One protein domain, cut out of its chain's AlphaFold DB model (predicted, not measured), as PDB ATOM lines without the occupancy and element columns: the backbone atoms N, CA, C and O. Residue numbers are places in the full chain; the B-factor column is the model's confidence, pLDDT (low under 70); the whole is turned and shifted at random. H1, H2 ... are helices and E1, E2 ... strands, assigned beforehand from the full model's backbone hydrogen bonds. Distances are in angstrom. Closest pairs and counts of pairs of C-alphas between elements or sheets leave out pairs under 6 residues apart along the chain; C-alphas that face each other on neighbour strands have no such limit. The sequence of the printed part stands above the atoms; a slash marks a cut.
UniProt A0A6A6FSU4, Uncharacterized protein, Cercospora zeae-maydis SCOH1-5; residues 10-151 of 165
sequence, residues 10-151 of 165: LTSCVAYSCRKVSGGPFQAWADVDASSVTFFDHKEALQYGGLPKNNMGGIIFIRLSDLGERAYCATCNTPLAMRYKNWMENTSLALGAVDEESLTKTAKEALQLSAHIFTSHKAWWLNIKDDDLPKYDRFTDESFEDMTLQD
ATOM      1  N   LEU A  10     -15.138  50.813  -1.563       85.56
ATOM      2  CA  LEU A  10     -16.569  50.795  -1.292       85.56
ATOM      3  C   LEU A  10     -17.308  51.800  -2.151       85.56
ATOM      4  O   LEU A  10     -17.022  53.005  -2.094       85.56
ATOM      5  N   THR A  11     -18.324  51.315  -2.855       89.75
ATOM      6  CA  THR A  11     -19.166  52.146  -3.711       89.75
ATOM      7  C   THR A  11     -20.641  51.945  -3.487       89.75
ATOM      8  O   THR A  11     -21.124  50.845  -3.244       89.75
ATOM      9  N   SER A  12     -21.378  53.027  -3.671       92.31
ATOM     10  CA  SER A  12     -22.808  53.022  -3.933       92.31
ATOM     11  C   SER A  12     -22.978  52.989  -5.446       92.31
ATOM     12  O   SER A  12     -22.772  53.978  -6.152       92.31
ATOM     13  N   CYS A  13     -23.341  51.821  -5.969       92.31
ATOM     14  CA  CYS A  13     -23.626  51.664  -7.386       92.31
ATOM     15  C   CYS A  13     -25.087  52.016  -7.660       92.31
ATOM     16  O   CYS A  13     -26.000  51.309  -7.217       92.31
ATOM     17  N   VAL A  14     -25.311  53.102  -8.403       92.12
ATOM     18  CA  VAL A  14     -26.658  53.641  -8.670       92.12
ATOM     19  C   VAL A  14     -27.205  53.244 -10.052       92.12
ATOM     20  O   VAL A  14     -28.279  53.695 -10.460       92.12
ATOM     21  N   ALA A  15     -26.497  52.360 -10.763       89.50
ATOM     22  CA  ALA A  15     -26.920  51.806 -12.047       89.50
ATOM     23  C   ALA A  15     -28.298  51.126 -11.961       89.50
ATOM     24  O   ALA A  15     -28.665  50.570 -10.924       89.50
ATOM     25  N   TYR A  16     -29.038  51.101 -13.076       90.06
ATOM     26  CA  TYR A  16     -30.374  50.492 -13.158       90.06
ATOM     27  C   TYR A  16     -30.441  49.083 -12.559       90.06
ATOM     28  O   TYR A  16     -31.344  48.797 -11.776       90.06
ATOM     29  N   SER A  17     -29.480  48.219 -12.894       89.94
ATOM     30  CA  SER A  17     -29.410  46.849 -12.379       89.94
ATOM     31  C   SER A  17     -29.223  46.824 -10.862       89.94
ATOM     32  O   SER A  17     -29.988  46.156 -10.178       89.94
ATOM     33  N   CYS A  18     -28.285  47.607 -10.321       91.12
ATOM     34  CA  CYS A  18     -28.032  47.692  -8.879       91.12
ATOM     35  C   CYS A  18     -29.213  48.277  -8.088       91.12
ATOM     36  O   CYS A  18     -29.482  47.814  -6.984       91.12
ATOM     37  N   ARG A  19     -29.971  49.217  -8.663       91.81
ATOM     38  CA  ARG A  19     -31.211  49.734  -8.053       91.81
ATOM     39  C   ARG A  19     -32.329  48.700  -8.036       91.81
ATOM     40  O   ARG A  19     -32.965  48.483  -7.010       91.81
ATOM     41  N   LYS A  20     -32.566  48.049  -9.177       88.88
ATOM     42  CA  LYS A  20     -33.627  47.040  -9.307       88.88
ATOM     43  C   LYS A  20     -33.400  45.866  -8.362       88.88
ATOM     44  O   LYS A  20     -34.357  45.374  -7.780       88.88
ATOM     45  N   VAL A  21     -32.150  45.443  -8.185       88.81
ATOM     46  CA  VAL A  21     -31.846  44.297  -7.320       88.81
ATOM     47  C   VAL A  21     -31.823  44.615  -5.831       88.81
ATOM     48  O   VAL A  21     -32.086  43.719  -5.039       88.81
ATOM     49  N   SER A  22     -31.491  45.846  -5.437       90.81
ATOM     50  CA  SER A  22     -31.527  46.231  -4.023       90.81
ATOM     51  C   SER A  22     -32.922  46.648  -3.564       90.81
ATOM     52  O   SER A  22     -33.182  46.705  -2.366       90.81
ATOM     53  N   GLY A  23     -33.813  46.992  -4.504       90.38
ATOM     54  CA  GLY A  23     -35.077  47.666  -4.205       90.38
ATOM     55  C   GLY A  23     -34.894  49.111  -3.718       90.38
ATOM     56  O   GLY A  23     -35.869  49.762  -3.350       90.38
ATOM     57  N   GLY A  24     -33.658  49.620  -3.714       92.44
ATOM     58  CA  GLY A  24     -33.280  50.926  -3.189       92.44
ATOM     59  C   GLY A  24     -32.731  51.890  -4.249       92.44
ATOM     60  O   GLY A  24     -32.644  51.570  -5.438       92.44
ATOM     61  N   PRO A  25     -32.325  53.104  -3.830       93.31
ATOM     62  CA  PRO A  25     -31.717  54.098  -4.721       93.31
ATOM     63  C   PRO A  25     -30.361  53.664  -5.289       93.31
ATOM     64  O   PRO A  25     -29.912  54.232  -6.285       93.31
ATOM     65  N   PHE A  26     -29.712  52.688  -4.656       93.69
ATOM     66  CA  PHE A  26     -28.437  52.101  -5.045       93.69
ATOM     67  C   PHE A  26     -28.229  50.766  -4.320       93.69
ATOM     68  O   PHE A  26     -29.002  50.413  -3.426       93.69
ATOM     69  N   GLN A  27     -27.179  50.038  -4.689       94.56
ATOM     70  CA  GLN A  27     -26.630  48.942  -3.887       94.56
ATOM     71  C   GLN A  27     -25.223  49.329  -3.451       94.56
ATOM     72  O   GLN A  27     -24.416  49.743  -4.285       94.56
ATOM     73  N   ALA A  28     -24.947  49.211  -2.155       94.69
ATOM     74  CA  ALA A  28     -23.615  49.438  -1.628       94.69
ATOM     75  C   ALA A  28     -22.798  48.139  -1.686       94.69
ATOM     76  O   ALA A  28     -23.276  47.073  -1.274       94.69
ATOM     77  N   TRP A  29     -21.589  48.254  -2.221       93.94
ATOM     78  CA  TRP A  29     -20.663  47.165  -2.496       93.94
ATOM     79  C   TRP A  29     -19.322  47.437  -1.827       93.94
ATOM     80  O   TRP A  29     -18.859  48.576  -1.843       93.94
ATOM     81  N   ALA A  30     -18.712  46.396  -1.269       92.94
ATOM     82  CA  ALA A  30     -17.351  46.414  -0.751       92.94
ATOM     83  C   ALA A  30     -16.473  45.456  -1.552       92.94
ATOM     84  O   ALA A  30     -16.627  44.240  -1.442       92.94
ATOM     85  N   ASP A  31     -15.558  46.010  -2.335       90.69
ATOM     86  CA  ASP A  31     -14.651  45.235  -3.170       90.69
ATOM     87  C   ASP A  31     -13.521  44.650  -2.321       90.69
ATOM     88  O   ASP A  31     -12.761  45.374  -1.664       90.69
ATOM     89  N   VAL A  32     -13.404  43.327  -2.351       90.75
ATOM     90  CA  VAL A  32     -12.366  42.559  -1.660       90.75
ATOM     91  C   VAL A  32     -11.735  41.545  -2.606       90.75
ATOM     92  O   VAL A  32     -12.318  41.166  -3.623       90.75
ATOM     93  N   ASP A  33     -10.535  41.086  -2.268       91.69
ATOM     94  CA  ASP A  33      -9.900  39.993  -3.000       91.69
ATOM     95  C   ASP A  33     -10.740  38.715  -2.846       91.69
ATOM     96  O   ASP A  33     -11.105  38.334  -1.729       91.69
ATOM     97  N   ALA A  34     -11.053  38.038  -3.948       91.69
ATOM     98  CA  ALA A  34     -11.901  36.851  -3.943       91.69
ATOM     99  C   ALA A  34     -11.329  35.727  -3.061       91.69
ATOM    100  O   ALA A  34     -12.094  34.988  -2.442       91.69
ATOM    101  N   SER A  35     -10.001  35.620  -2.948       93.19
ATOM    102  CA  SER A  35      -9.339  34.633  -2.084       93.19
ATOM    103  C   SER A  35      -9.453  34.956  -0.592       93.19
ATOM    104  O   SER A  35      -9.284  34.065   0.239       93.19
ATOM    105  N   SER A  36      -9.786  36.202  -0.241       92.81
ATOM    106  CA  SER A  36     -10.014  36.628   1.147       92.81
ATOM    107  C   SER A  36     -11.422  36.316   1.663       92.81
ATOM    108  O   SER A  36     -11.679  36.426   2.861       92.81
ATOM    109  N   VAL A  37     -12.335  35.904   0.779       93.12
ATOM    110  CA  VAL A  37     -13.726  35.609   1.124       93.12
ATOM    111  C   VAL A  37     -13.913  34.110   1.286       93.12
ATOM    112  O   VAL A  37     -13.436  33.311   0.487       93.12
ATOM    113  N   THR A  38     -14.660  33.713   2.308       94.12
ATOM    114  CA  THR A  38     -15.161  32.346   2.442       94.12
ATOM    115  C   THR A  38     -16.652  32.401   2.701       94.12
ATOM    116  O   THR A  38     -17.108  33.109   3.595       94.12
ATOM    117  N   PHE A  39     -17.406  31.638   1.923       92.25
ATOM    118  CA  PHE A  39     -18.840  31.488   2.096       92.25
ATOM    119  C   PHE A  39     -19.143  30.163   2.789       92.25
ATOM    120  O   PHE A  39     -18.497  29.144   2.527       92.25
ATOM    121  N   PHE A  40     -20.154  30.198   3.651       90.88
ATOM    122  CA  PHE A  40     -20.607  29.063   4.441       90.88
ATOM    123  C   PHE A  40     -22.095  28.835   4.198       90.88
ATOM    124  O   PHE A  40     -22.893  29.773   4.243       90.88
ATOM    125  N   ASP A  41     -22.470  27.582   3.966       88.00
ATOM    126  CA  ASP A  41     -23.858  27.153   3.878       88.00
ATOM    127  C   ASP A  41     -24.264  26.414   5.155       88.00
ATOM    128  O   ASP A  41     -23.742  25.344   5.466       88.00
ATOM    129  N   HIS A  42     -25.232  26.966   5.886       81.44
ATOM    130  CA  HIS A  42     -25.732  26.357   7.118       81.44
ATOM    131  C   HIS A  42     -26.633  25.131   6.903       81.44
ATOM    132  O   HIS A  42     -26.758  24.316   7.814       81.44
ATOM    133  N   LYS A  43     -27.288  24.999   5.745       82.50
ATOM    134  CA  LYS A  43     -28.182  23.874   5.430       82.50
ATOM    135  C   LYS A  43     -27.401  22.672   4.919       82.50
ATOM    136  O   LYS A  43     -27.671  21.551   5.336       82.50
ATOM    137  N   GLU A  44     -26.449  22.913   4.026       78.12
ATOM    138  CA  GLU A  44     -25.690  21.852   3.354       78.12
ATOM    139  C   GLU A  44     -24.306  21.611   3.974       78.12
ATOM    140  O   GLU A  44     -23.594  20.708   3.542       78.12
ATOM    141  N   ALA A  45     -23.922  22.393   4.994       82.06
ATOM    142  CA  ALA A  45     -22.596  22.364   5.623       82.06
ATOM    143  C   ALA A  45     -21.439  22.530   4.612       82.06
ATOM    144  O   ALA A  45     -20.346  21.996   4.804       82.06
ATOM    145  N   LEU A  46     -21.685  23.270   3.523       84.81
ATOM    146  CA  LEU A  46     -20.695  23.565   2.488       84.81
ATOM    147  C   LEU A  46     -19.851  24.784   2.866       84.81
ATOM    148  O   LEU A  46     -20.349  25.748   3.446       84.81
ATOM    149  N   GLN A  47     -18.583  24.757   2.461       88.06
ATOM    150  CA  GLN A  47     -17.652  25.873   2.590       88.06
ATOM    151  C   GLN A  47     -16.871  26.037   1.287       88.06
ATOM    152  O   GLN A  47     -16.334  25.065   0.754       88.06
ATOM    153  N   TYR A  48     -16.794  27.263   0.777       85.19
ATOM    154  CA  TYR A  48     -16.074  27.569  -0.459       85.19
ATOM    155  C   TYR A  48     -15.335  28.904  -0.346       85.19
ATOM    156  O   TYR A  48     -15.864  29.887   0.173       85.19
ATOM    157  N   GLY A  49     -14.080  28.906  -0.804       88.94
ATOM    158  CA  GLY A  49     -13.258  30.108  -0.923       88.94
ATOM    159  C   GLY A  49     -13.646  30.887  -2.176       88.94
ATOM    160  O   GLY A  49     -13.659  30.326  -3.273       88.94
ATOM    161  N   GLY A  50     -13.969  32.165  -2.004       89.00
ATOM    162  CA  GLY A  50     -14.516  33.027  -3.044       89.00
ATOM    163  C   GLY A  50     -15.933  32.648  -3.483       89.00
ATOM    164  O   GLY A  50     -16.537  31.682  -3.014       89.00
ATOM    165  N   LEU A  51     -16.485  33.437  -4.403       90.94
ATOM    166  CA  LEU A  51     -17.793  33.162  -5.000       90.94
ATOM    167  C   LEU A  51     -17.752  31.892  -5.874       90.94
ATOM    168  O   LEU A  51     -16.882  31.783  -6.747       90.94
ATOM    169  N   PRO A  52     -18.730  30.971  -5.751       90.50
ATOM    170  CA  PRO A  52     -18.792  29.794  -6.607       90.50
ATOM    171  C   PRO A  52     -19.030  30.185  -8.076       90.50
ATOM    172  O   PRO A  52     -19.427  31.304  -8.407       90.50
ATOM    173  N   LYS A  53     -18.751  29.271  -9.013       87.19
ATOM    174  CA  LYS A  53     -18.929  29.555 -10.452       87.19
ATOM    175  C   LYS A  53     -20.401  29.630 -10.866       87.19
ATOM    176  O   LYS A  53     -20.744  30.398 -11.753       87.19
ATOM    177  N   ASN A  54     -21.249  28.828 -10.233       89.31
ATOM    178  CA  ASN A  54     -22.673  28.691 -10.529       89.31
ATOM    179  C   ASN A  54     -23.456  28.523  -9.226       89.31
ATOM    180  O   ASN A  54     -22.853  28.469  -8.154       89.31
ATOM    181  N   ASN A  55     -24.784  28.414  -9.339       92.31
ATOM    182  CA  ASN A  55     -25.664  28.125  -8.210       92.31
ATOM    183  C   ASN A  55     -25.128  26.928  -7.419       92.31
ATOM    184  O   ASN A  55     -24.816  25.884  -8.001       92.31
ATOM    185  N   MET A  56     -24.991  27.100  -6.111       89.62
ATOM    186  CA  MET A  56     -24.396  26.108  -5.226       89.62
ATOM    187  C   MET A  56     -24.893  26.348  -3.807       89.62
ATOM    188  O   MET A  56     -24.803  27.472  -3.306       89.62
ATOM    189  N   GLY A  57     -25.424  25.297  -3.182       89.38
ATOM    190  CA  GLY A  57     -26.106  25.396  -1.897       89.38
ATOM    191  C   GLY A  57     -27.141  26.523  -1.884       89.38
ATOM    192  O   GLY A  57     -27.960  26.667  -2.793       89.38
ATOM    193  N   GLY A  58     -27.063  27.373  -0.870       92.00
ATOM    194  CA  GLY A  58     -27.908  28.535  -0.649       92.00
ATOM    195  C   GLY A  58     -27.581  29.749  -1.515       92.00
ATOM    196  O   GLY A  58     -28.173  30.797  -1.269       92.00
ATOM    197  N   ILE A  59     -26.680  29.653  -2.499       94.12
ATOM    198  CA  ILE A  59     -26.350  30.754  -3.414       94.12
ATOM    199  C   ILE A  59     -26.948  30.511  -4.797       94.12
ATOM    200  O   ILE A  59     -26.681  29.496  -5.441       94.12
ATOM    201  N   ILE A  60     -27.687  31.503  -5.293       94.50
ATOM    202  CA  ILE A  60     -28.161  31.582  -6.680       94.50
ATOM    203  C   ILE A  60     -27.598  32.824  -7.375       94.50
ATOM    204  O   ILE A  60     -27.419  33.866  -6.746       94.50
ATOM    205  N   PHE A  61     -27.341  32.725  -8.678       93.94
ATOM    206  CA  PHE A  61     -26.844  33.831  -9.493       93.94
ATOM    207  C   PHE A  61     -27.932  34.423 -10.385       93.94
ATOM    208  O   PHE A  61     -28.645  33.698 -11.078       93.94
ATOM    209  N   ILE A  62     -27.978  35.753 -10.435       90.88
ATOM    210  CA  ILE A  62     -28.723  36.523 -11.432       90.88
ATOM    211  C   ILE A  62     -27.717  37.236 -12.338       90.88
ATOM    212  O   ILE A  62     -26.790  37.907 -11.873       90.88
ATOM    213  N   ARG A  63     -27.912  37.091 -13.648       88.81
ATOM    214  CA  ARG A  63     -27.064  37.656 -14.702       88.81
ATOM    215  C   ARG A  63     -27.891  38.668 -15.483       88.81
ATOM    216  O   ARG A  63     -28.665  38.294 -16.350       88.81
ATOM    217  N   LEU A  64     -27.792  39.934 -15.080       80.00
ATOM    218  CA  LEU A  64     -28.569  41.040 -15.664       80.00
ATOM    219  C   LEU A  64     -27.823  41.777 -16.781       80.00
ATOM    220  O   LEU A  64     -28.378  42.690 -17.380       80.00
ATOM    221  N   SER A  65     -26.552  41.446 -16.988       77.88
ATOM    222  CA  SER A  65     -25.719  41.953 -18.072       77.88
ATOM    223  C   SER A  65     -24.595  40.963 -18.347       77.88
ATOM    224  O   SER A  65     -24.291  40.107 -17.504       77.88
ATOM    225  N   ASP A  66     -23.921  41.120 -19.482       78.88
ATOM    226  CA  ASP A  66     -22.755  40.299 -19.800       78.88
ATOM    227  C   ASP A  66     -21.530  40.621 -18.950       78.88
ATOM    228  O   ASP A  66     -20.655  39.775 -18.788       78.88
ATOM    229  N   LEU A  67     -21.535  41.776 -18.291       79.06
ATOM    230  CA  LEU A  67     -20.405  42.275 -17.516       79.06
ATOM    231  C   LEU A  67     -20.305  41.680 -16.114       79.06
ATOM    232  O   LEU A  67     -19.202  41.492 -15.601       79.06
ATOM    233  N   GLY A  68     -21.437  41.423 -15.455       85.56
ATOM    234  CA  GLY A  68     -21.440  41.147 -14.023       85.56
ATOM    235  C   GLY A  68     -22.502  40.157 -13.584       85.56
ATOM    236  O   GLY A  68     -23.662  40.213 -13.996       85.56
ATOM    237  N   GLU A  69     -22.104  39.283 -12.670       91.69
ATOM    238  CA  GLU A  69     -22.967  38.288 -12.047       91.69
ATOM    239  C   GLU A  69     -23.203  38.678 -10.590       91.69
ATOM    240  O   GLU A  69     -22.272  39.073  -9.886       91.69
ATOM    241  N   ARG A  70     -24.449  38.567 -10.126       93.12
ATOM    242  CA  ARG A  70     -24.837  38.904  -8.752       93.12
ATOM    243  C   ARG A  70     -25.347  37.659  -8.044       93.12
ATOM    244  O   ARG A  70     -26.177  36.942  -8.596       93.12
ATOM    245  N   ALA A  71     -24.844  37.419  -6.844       94.94
ATOM    246  CA  ALA A  71     -25.169  36.285  -5.999       94.94
ATOM    247  C   ALA A  71     -26.193  36.677  -4.925       94.94
ATOM    248  O   ALA A  71     -26.059  37.722  -4.284       94.94
ATOM    249  N   TYR A  72     -27.179  35.810  -4.702       95.25
ATOM    250  CA  TYR A  72     -28.268  35.998  -3.742       95.25
ATOM    251  C   TYR A  72     -28.461  34.755  -2.889       95.25
ATOM    252  O   TYR A  72     -28.184  33.636  -3.324       95.25
ATOM    253  N   CYS A  73     -29.014  34.958  -1.696       93.62
ATOM    254  CA  CYS A  73     -29.511  33.863  -0.879       93.62
ATOM    255  C   CYS A  73     -30.734  33.219  -1.547       93.62
ATOM    256  O   CYS A  73     -31.750  33.878  -1.752       93.62
ATOM    257  N   ALA A  74     -30.679  31.913  -1.796       93.19
ATOM    258  CA  ALA A  74     -31.749  31.134  -2.421       93.19
ATOM    259  C   ALA A  74     -33.048  31.076  -1.595       93.19
ATOM    260  O   ALA A  74     -34.089  30.677  -2.104       93.19
ATOM    261  N   THR A  75     -32.986  31.409  -0.299       93.06
ATOM    262  CA  THR A  75     -34.145  31.338   0.608       93.06
ATOM    263  C   THR A  75     -34.819  32.696   0.795       93.06
ATOM    264  O   THR A  75     -36.039  32.780   0.713       93.06
ATOM    265  N   CYS A  76     -34.049  33.753   1.071       92.94
ATOM    266  CA  CYS A  76     -34.598  35.075   1.399       92.94
ATOM    267  C   CYS A  76     -34.353  36.139   0.323       92.94
ATOM    268  O   CYS A  76     -34.786  37.272   0.494       92.94
ATOM    269  N   ASN A  77     -33.668  35.794  -0.773       92.56
ATOM    270  CA  ASN A  77     -33.325  36.694  -1.877       92.56
ATOM    271  C   ASN A  77     -32.490  37.919  -1.473       92.56
ATOM    272  O   ASN A  77     -32.402  38.884  -2.227       92.56
ATOM    273  N   THR A  78     -31.842  37.889  -0.307       93.69
ATOM    274  CA  THR A  78     -30.899  38.936   0.097       93.69
ATOM    275  C   THR A  78     -29.705  38.951  -0.864       93.69
ATOM    276  O   THR A  78     -29.130  37.882  -1.104       93.69
ATOM    277  N   PRO A  79     -29.313  40.119  -1.413       95.06
ATOM    278  CA  PRO A  79     -28.069  40.255  -2.163       95.06
ATOM    279  C   PRO A  79     -26.881  39.893  -1.271       95.06
ATOM    280  O   PRO A  79     -26.778  40.395  -0.156       95.06
ATOM    281  N   LEU A  80     -25.991  39.032  -1.756       95.25
ATOM    282  CA  LEU A  80     -24.817  38.583  -1.003       95.25
ATOM    283  C   LEU A  80     -23.541  39.209  -1.550       95.25
ATOM    284  O   LEU A  80     -22.748  39.777  -0.804       95.25
ATOM    285  N   ALA A  81     -23.340  39.101  -2.860       95.31
ATOM    286  CA  ALA A  81     -22.128  39.572  -3.502       95.31
ATOM    287  C   ALA A  81     -22.323  39.757  -5.011       95.31
ATOM    288  O   ALA A  81     -23.354  39.400  -5.582       95.31
ATOM    289  N   MET A  82     -21.309  40.296  -5.666       93.62
ATOM    290  CA  MET A  82     -21.216  40.468  -7.105       93.62
ATOM    291  C   MET A  82     -19.773  40.225  -7.544       93.62
ATOM    292  O   MET A  82     -18.839  40.402  -6.767       93.62
ATOM    293  N   ARG A  83     -19.589  39.829  -8.801       91.38
ATOM    294  CA  ARG A  83     -18.290  39.891  -9.478       91.38
ATOM    295  C   ARG A  83     -18.470  40.368 -10.908       91.38
ATOM    296  O   ARG A  83     -19.514  40.115 -11.519       91.38
ATOM    297  N   TYR A  84     -17.440  40.998 -11.452       87.25
ATOM    298  CA  TYR A  84     -17.353  41.255 -12.885       87.25
ATOM    299  C   TYR A  84     -16.662  40.077 -13.572       87.25
ATOM    300  O   TYR A  84     -15.685  39.540 -13.052       87.25
ATOM    301  N   LYS A  85     -17.150  39.661 -14.746       85.06
ATOM    302  CA  LYS A  85     -16.570  38.520 -15.478       85.06
ATOM    303  C   LYS A  85     -15.120  38.784 -15.903       85.06
ATOM    304  O   LYS A  85     -14.316  37.859 -15.899       85.06
ATOM    305  N   ASN A  86     -14.788  40.044 -16.180       81.12
ATOM    306  CA  ASN A  86     -13.444  40.475 -16.573       81.12
ATOM    307  C   ASN A  86     -12.549  40.826 -15.372       81.12
ATOM    308  O   ASN A  86     -11.398  41.201 -15.562       81.12
ATOM    309  N   TRP A  87     -13.063  40.692 -14.142       84.19
ATOM    310  CA  TRP A  87     -12.324  40.970 -12.910       84.19
ATOM    311  C   TRP A  87     -12.672  39.950 -11.815       84.19
ATOM    312  O   TRP A  87     -13.255  40.275 -10.780       84.19
ATOM    313  N   MET A  88     -12.385  38.673 -12.090       85.88
ATOM    314  CA  MET A  88     -12.795  37.547 -11.236       85.88
ATOM    315  C   MET A  88     -11.983  37.411  -9.945       85.88
ATOM    316  O   MET A  88     -12.428  36.728  -9.023       85.88
ATOM    317  N   GLU A  89     -10.805  38.025  -9.865       87.50
ATOM    318  CA  GLU A  89     -10.019  38.109  -8.633       87.50
ATOM    319  C   GLU A  89     -10.643  39.052  -7.600       87.50
ATOM    320  O   GLU A  89     -10.243  39.033  -6.439       87.50
ATOM    321  N   ASN A  90     -11.642  39.845  -7.993       88.44
ATOM    322  CA  ASN A  90     -12.394  40.700  -7.094       88.44
ATOM    323  C   ASN A  90     -13.780  40.114  -6.794       88.44
ATOM    324  O   ASN A  90     -14.454  39.535  -7.649       88.44
ATOM    325  N   THR A  91     -14.216  40.257  -5.549       92.81
ATOM    326  CA  THR A  91     -15.589  39.991  -5.127       92.81
ATOM    327  C   THR A  91     -16.117  41.214  -4.398       92.81
ATOM    328  O   THR A  91     -15.568  41.632  -3.384       92.81
ATOM    329  N   SER A  92     -17.223  41.752  -4.889       93.44
ATOM    330  CA  SER A  92     -17.929  42.874  -4.286       93.44
ATOM    331  C   SER A  92     -18.975  42.343  -3.308       93.44
ATOM    332  O   SER A  92     -19.965  41.750  -3.729       93.44
ATOM    333  N   LEU A  93     -18.794  42.531  -2.004       94.56
ATOM    334  CA  LEU A  93     -19.749  42.086  -0.980       94.56
ATOM    335  C   LEU A  93     -20.889  43.093  -0.809       94.56
ATOM    336  O   LEU A  93     -20.657  44.303  -0.775       94.56
ATOM    337  N   ALA A  94     -22.126  42.609  -0.688       95.44
ATOM    338  CA  ALA A  94     -23.283  43.462  -0.441       95.44
ATOM    339  C   ALA A  94     -23.250  43.975   1.004       95.44
ATOM    340  O   ALA A  94     -23.485  43.216   1.943       95.44
ATOM    341  N   LEU A  95     -23.018  45.275   1.198       93.00
ATOM    342  CA  LEU A  95     -22.883  45.832   2.551       93.00
ATOM    343  C   LEU A  95     -24.155  45.728   3.391       93.00
ATOM    344  O   LEU A  95     -24.069  45.605   4.605       93.00
ATOM    345  N   GLY A  96     -25.330  45.715   2.756       91.69
ATOM    346  CA  GLY A  96     -26.598  45.516   3.464       91.69
ATOM    347  C   GLY A  96     -26.745  44.136   4.119       91.69
ATOM    348  O   GLY A  96     -27.662  43.948   4.910       91.69
ATOM    349  N   ALA A  97     -25.874  43.175   3.790       92.69
ATOM    350  CA  ALA A  97     -25.837  41.847   4.400       92.69
ATOM    351  C   ALA A  97     -24.745  41.707   5.480       92.69
ATOM    352  O   ALA A  97     -24.585  40.626   6.045       92.69
ATOM    353  N   VAL A  98     -23.973  42.764   5.752       92.12
ATOM    354  CA  VAL A  98     -22.899  42.736   6.750       92.12
ATOM    355  C   VAL A  98     -23.484  42.904   8.149       92.12
ATOM    356  O   VAL A  98     -24.217  43.851   8.419       92.12
ATOM    357  N   ASP A  99     -23.116  42.000   9.053       93.88
ATOM    358  CA  ASP A  99     -23.389  42.148  10.479       93.88
ATOM    359  C   ASP A  99     -22.402  43.150  11.099       93.88
ATOM    360  O   ASP A  99     -21.223  42.847  11.307       93.88
ATOM    361  N   GLU A 100     -22.872  44.362  11.391       91.69
ATOM    362  CA  GLU A 100     -22.048  45.450  11.926       91.69
ATOM    363  C   GLU A 100     -21.468  45.170  13.320       91.69
ATOM    364  O   GLU A 100     -20.454  45.779  13.698       91.69
ATOM    365  N   GLU A 101     -22.090  44.281  14.099       94.94
ATOM    366  CA  GLU A 101     -21.605  43.899  15.430       94.94
ATOM    367  C   GLU A 101     -20.370  43.001  15.332       94.94
ATOM    368  O   GLU A 101     -19.504  43.036  16.209       94.94
ATOM    369  N   SER A 102     -20.231  42.268  14.224       93.69
ATOM    370  CA  SER A 102     -19.075  41.408  13.950       93.69
ATOM    371  C   SER A 102     -17.805  42.179  13.554       93.69
ATOM    372  O   SER A 102     -16.703  41.623  13.557       93.69
ATOM    373  N   LEU A 103     -17.928  43.468  13.215       92.69
ATOM    374  CA  LEU A 103     -16.827  44.257  12.666       92.69
ATOM    375  C   LEU A 103     -15.920  44.851  13.751       92.69
ATOM    376  O   LEU A 103     -16.360  45.550  14.668       92.69
ATOM    377  N   THR A 104     -14.609  44.691  13.564       94.81
ATOM    378  CA  THR A 104     -13.602  45.431  14.340       94.81
ATOM    379  C   THR A 104     -13.624  46.922  13.991       94.81
ATOM    380  O   THR A 104     -14.075  47.316  12.916       94.81
ATOM    381  N   LYS A 105     -13.068  47.773  14.865       93.12
ATOM    382  CA  LYS A 105     -12.926  49.213  14.584       93.12
ATOM    383  C   LYS A 105     -12.202  49.472  13.254       93.12
ATOM    384  O   LYS A 105     -12.681  50.257  12.446       93.12
ATOM    385  N   THR A 106     -11.100  48.765  13.009       91.12
ATOM    386  CA  THR A 106     -10.327  48.883  11.765       91.12
ATOM    387  C   THR A 106     -11.142  48.460  10.544       91.12
ATOM    388  O   THR A 106     -11.073  49.120   9.514       91.12
ATOM    389  N   ALA A 107     -11.949  47.399  10.652       88.69
ATOM    390  CA  ALA A 107     -12.837  46.997   9.565       88.69
ATOM    391  C   ALA A 107     -13.907  48.063   9.289       88.69
ATOM    392  O   ALA A 107     -14.135  48.397   8.135       88.69
ATOM    393  N   LYS A 108     -14.507  48.663  10.326       89.81
ATOM    394  CA  LYS A 108     -15.478  49.761  10.160       89.81
ATOM    395  C   LYS A 108     -14.867  50.983   9.471       89.81
ATOM    396  O   LYS A 108     -15.509  51.585   8.622       89.81
ATOM    397  N   GLU A 109     -13.630  51.334   9.816       88.25
ATOM    398  CA  GLU A 109     -12.895  52.428   9.168       88.25
ATOM    399  C   GLU A 109     -12.562  52.111   7.700       88.25
ATOM    400  O   GLU A 109     -12.650  52.994   6.853       88.25
ATOM    401  N   ALA A 110     -12.235  50.855   7.380       85.62
ATOM    402  CA  ALA A 110     -11.975  50.412   6.008       85.62
ATOM    403  C   ALA A 110     -13.254  50.283   5.158       85.62
ATOM    404  O   ALA A 110     -13.206  50.454   3.943       85.62
ATOM    405  N   LEU A 111     -14.397  50.000   5.787       87.00
ATOM    406  CA  LEU A 111     -15.707  49.863   5.147       87.00
ATOM    407  C   LEU A 111     -16.485  51.192   5.119       87.00
ATOM    408  O   LEU A 111     -17.714  51.206   5.202       87.00
ATOM    409  N   GLN A 112     -15.791  52.319   4.945       87.25
ATOM    410  CA  GLN A 112     -16.436  53.603   4.669       87.25
ATOM    411  C   GLN A 112     -16.691  53.789   3.174       87.25
ATOM    412  O   GLN A 112     -15.834  53.510   2.336       87.25
ATOM    413  N   LEU A 113     -17.882  54.292   2.841       89.44
ATOM    414  CA  LEU A 113     -18.254  54.614   1.470       89.44
ATOM    415  C   LEU A 113     -17.276  55.638   0.886       89.44
ATOM    416  O   LEU A 113     -17.028  56.672   1.500       89.44
ATOM    417  N   SER A 114     -16.739  55.357  -0.301       90.25
ATOM    418  CA  SER A 114     -15.680  56.183  -0.891       90.25
ATOM    419  C   SER A 114     -16.080  56.888  -2.186       90.25
ATOM    420  O   SER A 114     -15.429  57.861  -2.563       90.25
ATOM    421  N   ALA A 115     -17.146  56.439  -2.857       91.00
ATOM    422  CA  ALA A 115     -17.697  57.094  -4.041       91.00
ATOM    423  C   ALA A 115     -19.111  56.601  -4.389       91.00
ATOM    424  O   ALA A 115     -19.506  55.490  -4.030       91.00
ATOM    425  N   HIS A 116     -19.812  57.398  -5.197       91.94
ATOM    426  CA  HIS A 116     -20.987  56.976  -5.965       91.94
ATOM    427  C   HIS A 116     -20.585  56.723  -7.411       91.94
ATOM    428  O   HIS A 116     -19.947  57.575  -8.030       91.94
ATOM    429  N   ILE A 117     -20.989  55.583  -7.966       91.44
ATOM    430  CA  ILE A 117     -20.697  55.210  -9.357       91.44
ATOM    431  C   ILE A 117     -21.986  55.014 -10.159       91.44
ATOM    432  O   ILE A 117     -23.016  54.604  -9.615       91.44
ATOM    433  N   PHE A 118     -21.907  55.277 -11.462       91.00
ATOM    434  CA  PHE A 118     -23.021  55.304 -12.414       91.00
ATOM    435  C   PHE A 118     -24.076  56.375 -12.138       91.00
ATOM    436  O   PHE A 118     -25.267  56.146 -12.359       91.00
ATOM    437  N   THR A 119     -23.669  57.555 -11.661       91.81
ATOM    438  CA  THR A 119     -24.597  58.631 -11.270       91.81
ATOM    439  C   THR A 119     -25.487  59.146 -12.395       91.81
ATOM    440  O   THR A 119     -26.610  59.571 -12.122       91.81
ATOM    441  N   SER A 120     -25.071  58.981 -13.651       91.00
ATOM    442  CA  SER A 120     -25.895  59.227 -14.839       91.00
ATOM    443  C   SER A 120     -27.173  58.370 -14.887       91.00
ATOM    444  O   SER A 120     -28.168  58.779 -15.478       91.00
ATOM    445  N   HIS A 121     -27.186  57.206 -14.226       91.00
ATOM    446  CA  HIS A 121     -28.314  56.264 -14.167       91.00
ATOM    447  C   HIS A 121     -29.118  56.350 -12.862       91.00
ATOM    448  O   HIS A 121     -29.946  55.469 -12.583       91.00
ATOM    449  N   LYS A 122     -28.878  57.378 -12.036       91.88
ATOM    450  CA  LYS A 122     -29.586  57.562 -10.765       91.88
ATOM    451  C   LYS A 122     -31.097  57.651 -10.977       91.88
ATOM    452  O   LYS A 122     -31.579  58.117 -12.008       91.88
ATOM    453  N   ALA A 123     -31.866  57.233  -9.974       91.75
ATOM    454  CA  ALA A 123     -33.310  57.437 -10.006       91.75
ATOM    455  C   ALA A 123     -33.643  58.938 -10.102       91.75
ATOM    456  O   ALA A 123     -32.950  59.768  -9.510       91.75
ATOM    457  N   TRP A 124     -34.722  59.293 -10.807       92.38
ATOM    458  CA  TRP A 124     -35.134  60.693 -10.985       92.38
ATOM    459  C   TRP A 124     -35.410  61.401  -9.648       92.38
ATOM    460  O   TRP A 124     -35.154  62.593  -9.514       92.38
ATOM    461  N   TRP A 125     -35.869  60.645  -8.647       92.25
ATOM    462  CA  TRP A 125     -36.138  61.113  -7.288       92.25
ATOM    463  C   TRP A 125     -34.907  61.087  -6.367       92.25
ATOM    464  O   TRP A 125     -34.970  61.613  -5.258       92.25
ATOM    465  N   LEU A 126     -33.782  60.495  -6.793       91.88
ATOM    466  CA  LEU A 126     -32.558  60.440  -5.993       91.88
ATOM    467  C   LEU A 126     -31.721  61.706  -6.197       91.88
ATOM    468  O   LEU A 126     -31.299  62.044  -7.311       91.88
ATOM    469  N   ASN A 127     -31.414  62.363  -5.086       90.12
ATOM    470  CA  ASN A 127     -30.552  63.527  -5.040       90.12
ATOM    471  C   ASN A 127     -29.383  63.271  -4.076       90.12
ATOM    472  O   ASN A 127     -29.607  63.078  -2.887       90.12
ATOM    473  N   ILE A 128     -28.153  63.264  -4.592       88.25
ATOM    474  CA  ILE A 128     -26.929  62.989  -3.827       88.25
ATOM    475  C   ILE A 128     -26.191  64.323  -3.684       88.25
ATOM    476  O   ILE A 128     -25.568  64.770  -4.646       88.25
ATOM    477  N   LYS A 129     -26.317  65.009  -2.542       82.12
ATOM    478  CA  LYS A 129     -25.706  66.340  -2.333       82.12
ATOM    479  C   LYS A 129     -24.823  66.453  -1.093       82.12
ATOM    480  O   LYS A 129     -23.869  67.214  -1.139       82.12
ATOM    481  N   ASP A 130     -25.103  65.686  -0.044       75.88
ATOM    482  CA  ASP A 130     -24.713  66.076   1.318       75.88
ATOM    483  C   ASP A 130     -23.617  65.194   1.948       75.88
ATOM    484  O   ASP A 130     -23.474  65.172   3.166       75.88
ATOM    485  N   ASP A 131     -22.865  64.439   1.142       86.12
ATOM    486  CA  ASP A 131     -21.856  63.489   1.636       86.12
ATOM    487  C   ASP A 131     -20.413  63.780   1.206       86.12
ATOM    488  O   ASP A 131     -19.518  63.024   1.571       86.12
ATOM    489  N   ASP A 132     -20.176  64.841   0.428       88.19
ATOM    490  CA  ASP A 132     -18.861  65.233  -0.114       88.19
ATOM    491  C   ASP A 132     -18.107  64.121  -0.875       88.19
ATOM    492  O   ASP A 132     -16.941  64.282  -1.249       88.19
ATOM    493  N   LEU A 133     -18.776  63.004  -1.179       90.56
ATOM    494  CA  LEU A 133     -18.164  61.885  -1.874       90.56
ATOM    495  C   LEU A 133     -18.097  62.151  -3.383       90.56
ATOM    496  O   LEU A 133     -19.044  62.715  -3.962       90.56
ATOM    497  N   PRO A 134     -17.016  61.696  -4.047       90.75
ATOM    498  CA  PRO A 134     -16.918  61.680  -5.497       90.75
ATOM    499  C   PRO A 134     -18.113  60.982  -6.149       90.75
ATOM    500  O   PRO A 134     -18.643  59.993  -5.638       90.75
ATOM    501  N   LYS A 135     -18.520  61.510  -7.301       90.50
ATOM    502  CA  LYS A 135     -19.650  61.036  -8.098       90.50
ATOM    503  C   LYS A 135     -19.145  60.788  -9.509       90.50
ATOM    504  O   LYS A 135     -18.629  61.709 -10.138       90.50
ATOM    505  N   TYR A 136     -19.265  59.553  -9.971       89.62
ATOM    506  CA  TYR A 136     -18.790  59.132 -11.280       89.62
ATOM    507  C   TYR A 136     -19.960  58.643 -12.120       89.62
ATOM    508  O   TYR A 136     -20.719  57.768 -11.702       89.62
ATOM    509  N   ASP A 137     -20.099  59.181 -13.329       87.06
ATOM    510  CA  ASP A 137     -21.205  58.830 -14.221       87.06
ATOM    511  C   ASP A 137     -21.030  57.475 -14.909       87.06
ATOM    512  O   ASP A 137     -22.031  56.878 -15.319       87.06
ATOM    513  N   ARG A 138     -19.787  56.998 -15.010       80.75
ATOM    514  CA  ARG A 138     -19.343  55.752 -15.651       80.75
ATOM    515  C   ARG A 138     -18.123  55.190 -14.910       80.75
ATOM    516  O   ARG A 138     -17.734  55.724 -13.867       80.75
ATOM    517  N   PHE A 139     -17.548  54.104 -15.423       73.12
ATOM    518  CA  PHE A 139     -16.226  53.662 -14.986       73.12
ATOM    519  C   PHE A 139     -15.204  54.778 -15.263       73.12
ATOM    520  O   PHE A 139     -15.361  55.538 -16.209       73.12
ATOM    521  N   THR A 140     -14.187  54.933 -14.412       61.50
ATOM    522  CA  THR A 140     -13.139  55.954 -14.636       61.50
ATOM    523  C   THR A 140     -11.858  55.366 -15.225       61.50
ATOM    524  O   THR A 140     -10.886  56.091 -15.425       61.50
ATOM    525  N   ASP A 141     -11.842  54.051 -15.468       63.12
ATOM    526  CA  ASP A 141     -10.799  53.388 -16.243       63.12
ATOM    527  C   ASP A 141     -11.299  53.189 -17.666       63.12
ATOM    528  O   ASP A 141     -12.207  52.387 -17.883       63.12
ATOM    529  N   GLU A 142     -10.679  53.871 -18.623       52.41
ATOM    530  CA  GLU A 142     -10.938  53.626 -20.041       52.41
ATOM    531  C   GLU A 142     -10.620  52.169 -20.403       52.41
ATOM    532  O   GLU A 142     -11.330  51.589 -21.205       52.41
ATOM    533  N   SER A 143      -9.651  51.512 -19.746       52.78
ATOM    534  CA  SER A 143      -9.355  50.098 -20.021       52.78
ATOM    535  C   SER A 143     -10.427  49.150 -19.485       52.78
ATOM    536  O   SER A 143     -10.731  48.147 -20.125       52.78
ATOM    537  N   PHE A 144     -11.036  49.462 -18.336       56.31
ATOM    538  CA  PHE A 144     -12.164  48.688 -17.821       56.31
ATOM    539  C   PHE A 144     -13.411  48.944 -18.660       56.31
ATOM    540  O   PHE A 144     -14.112  48.001 -19.007       56.31
ATOM    541  N   GLU A 145     -13.653  50.203 -19.028       54.50
ATOM    542  CA  GLU A 145     -14.757  50.584 -19.900       54.50
ATOM    543  C   GLU A 145     -14.614  49.937 -21.288       54.50
ATOM    544  O   GLU A 145     -15.560  49.303 -21.743       54.50
ATOM    545  N   ASP A 146     -13.424  49.927 -21.888       52.16
ATOM    546  CA  ASP A 146     -13.125  49.253 -23.160       52.16
ATOM    547  C   ASP A 146     -13.272  47.729 -23.067       52.16
ATOM    548  O   ASP A 146     -13.825  47.105 -23.972       52.16
ATOM    549  N   MET A 147     -12.853  47.113 -21.953       49.75
ATOM    550  CA  MET A 147     -13.124  45.693 -21.682       49.75
ATOM    551  C   MET A 147     -14.621  45.404 -21.510       49.75
ATOM    552  O   MET A 147     -15.023  44.248 -21.617       49.75
ATOM    553  N   THR A 148     -15.445  46.416 -21.218       50.41
ATOM    554  CA  THR A 148     -16.904  46.283 -21.094       50.41
ATOM    555  C   THR A 148     -17.688  46.709 -22.341       50.41
ATOM    556  O   THR A 148     -18.821  46.275 -22.497       50.41
ATOM    557  N   LEU A 149     -17.107  47.532 -23.223       47.88
ATOM    558  CA  LEU A 149     -17.722  48.034 -24.463       47.88
ATOM    559  C   LEU A 149     -17.384  47.189 -25.700       47.88
ATOM    560  O   LEU A 149     -17.995  47.376 -26.749       47.88
ATOM    561  N   GLN A 150     -16.427  46.259 -25.601       42.47
ATOM    562  CA  GLN A 150     -16.186  45.269 -26.658       42.47
ATOM    563  C   GLN A 150     -17.318  44.231 -26.775       42.47
ATOM    564  O   GLN A 150     -17.433  43.594 -27.820       42.47
ATOM    565  N   ASP A 151     -18.189  44.139 -25.764       41.72
ATOM    566  CA  ASP A 151     -19.417  43.342 -25.786       41.72
ATOM    567  C   ASP A 151     -20.642  44.257 -26.030       41.72
ATOM    568  O   ASP A 151     -21.344  44.672 -25.113       41.72
TER     569      ASP A 151
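Overview. This is residues 10 to 151 of the 165 residues of an uncharacterized protein of Cercospora zeae-maydis SCOH1-5 (UniProt A0A6A6FSU4). One strongly twisted sheet of seven strands runs through the domain, with the short helix H1 on it near the beginning of E2. The small hairpin of E3 and E4 lies beyond the sheet at one end of the longest axis, a long stretch with no named element, residues 118 to 141, lies past edge strand E9 at the other, and H2 and H3 lie off opposite sides of the sheet. The printed part has 142 residues with three named helices and nine named strands, along the chain E1 H1 E2 E3 E4 E5 E6 E7 E8 H2 E9 H3. The large sheet is mixed, in the order E5 E6 E7 E8 E2 E1 E9; the class is mixed, helices and strands, though under half of the residues are in named elements. The whole is compact and rounded, with a radius of gyration of the C-alphas of 15.4 A and spans of 44, 40 and 26 A.

Arrangement. In the large sheet, E5 (residues 59 to 63), E6 (68 to 73), E7 (79 to 84) and E8 (87 to 94) form a meander, each strand the antiparallel neighbour of the one before. Within hydrogen-bond range are N 62 and O 70 at 2.8 A for the hairpin E5 and E6, N 71 and O 81 at 2.8 A for the hairpin E6 and E7, and N 92 and O 82 at 2.8 A for the hairpin E7 and E8. E8 bends by 70 degrees at residue 90. E2 (27 to 33) is antiparallel to E8, with N 93 and O 30 at 2.8 A, and to E1 (10 to 13), with N 29 and O 11 at 2.8 A. E9 (115 to 117) is parallel to E1, with N 117 and O 12 at 3.0 A. E8, H2 (105 to 110) and E9 form a split strand-helix-strand unit, two strands of one sheet that are not neighbours, with a helix between them along the chain and E2 and E1 between them in the sheet, and its crossover is right-handed. H1 (16 to 22) is on the sheet at a height over the sheet of 7.2 A, over none of its strands; its closest C-alphas to E2 are those of Cys 18 and Gln 27, 5.3 A apart. H2 is not on the sheet, and H3 (142 to 149) only just is not, with 4 pairs of C-alphas within 10 A. E3 (38 to 40) and E4 (47 to 49) form a separate antiparallel hairpin, with N 39 and O 48 at 2.9 A. In H1, H2 and H3 every O i to N i+4 pair is within hydrogen-bond range.

Along the chain. E1 begins at C-alpha 10 (-16.569, 50.795, -1.292). E2 is 19.0 A long, E6 17.1 A and E8 16.8 A. H3 ends at C-alpha 149 (-17.722, 48.034, -24.463).

Size, cuts and confidence. The C-alphas of Glu 44 and Lys 129, the two farthest apart, are 44.9 A apart. The printed part has no cut. The link from E9 to H3 is long, with 24 residues; in it residues 135 to 136 pair, parallel, with residues 116 to 117 of E9. Mean pLDDT of the printed part is 86.7; residues 140 to 151 are under 70.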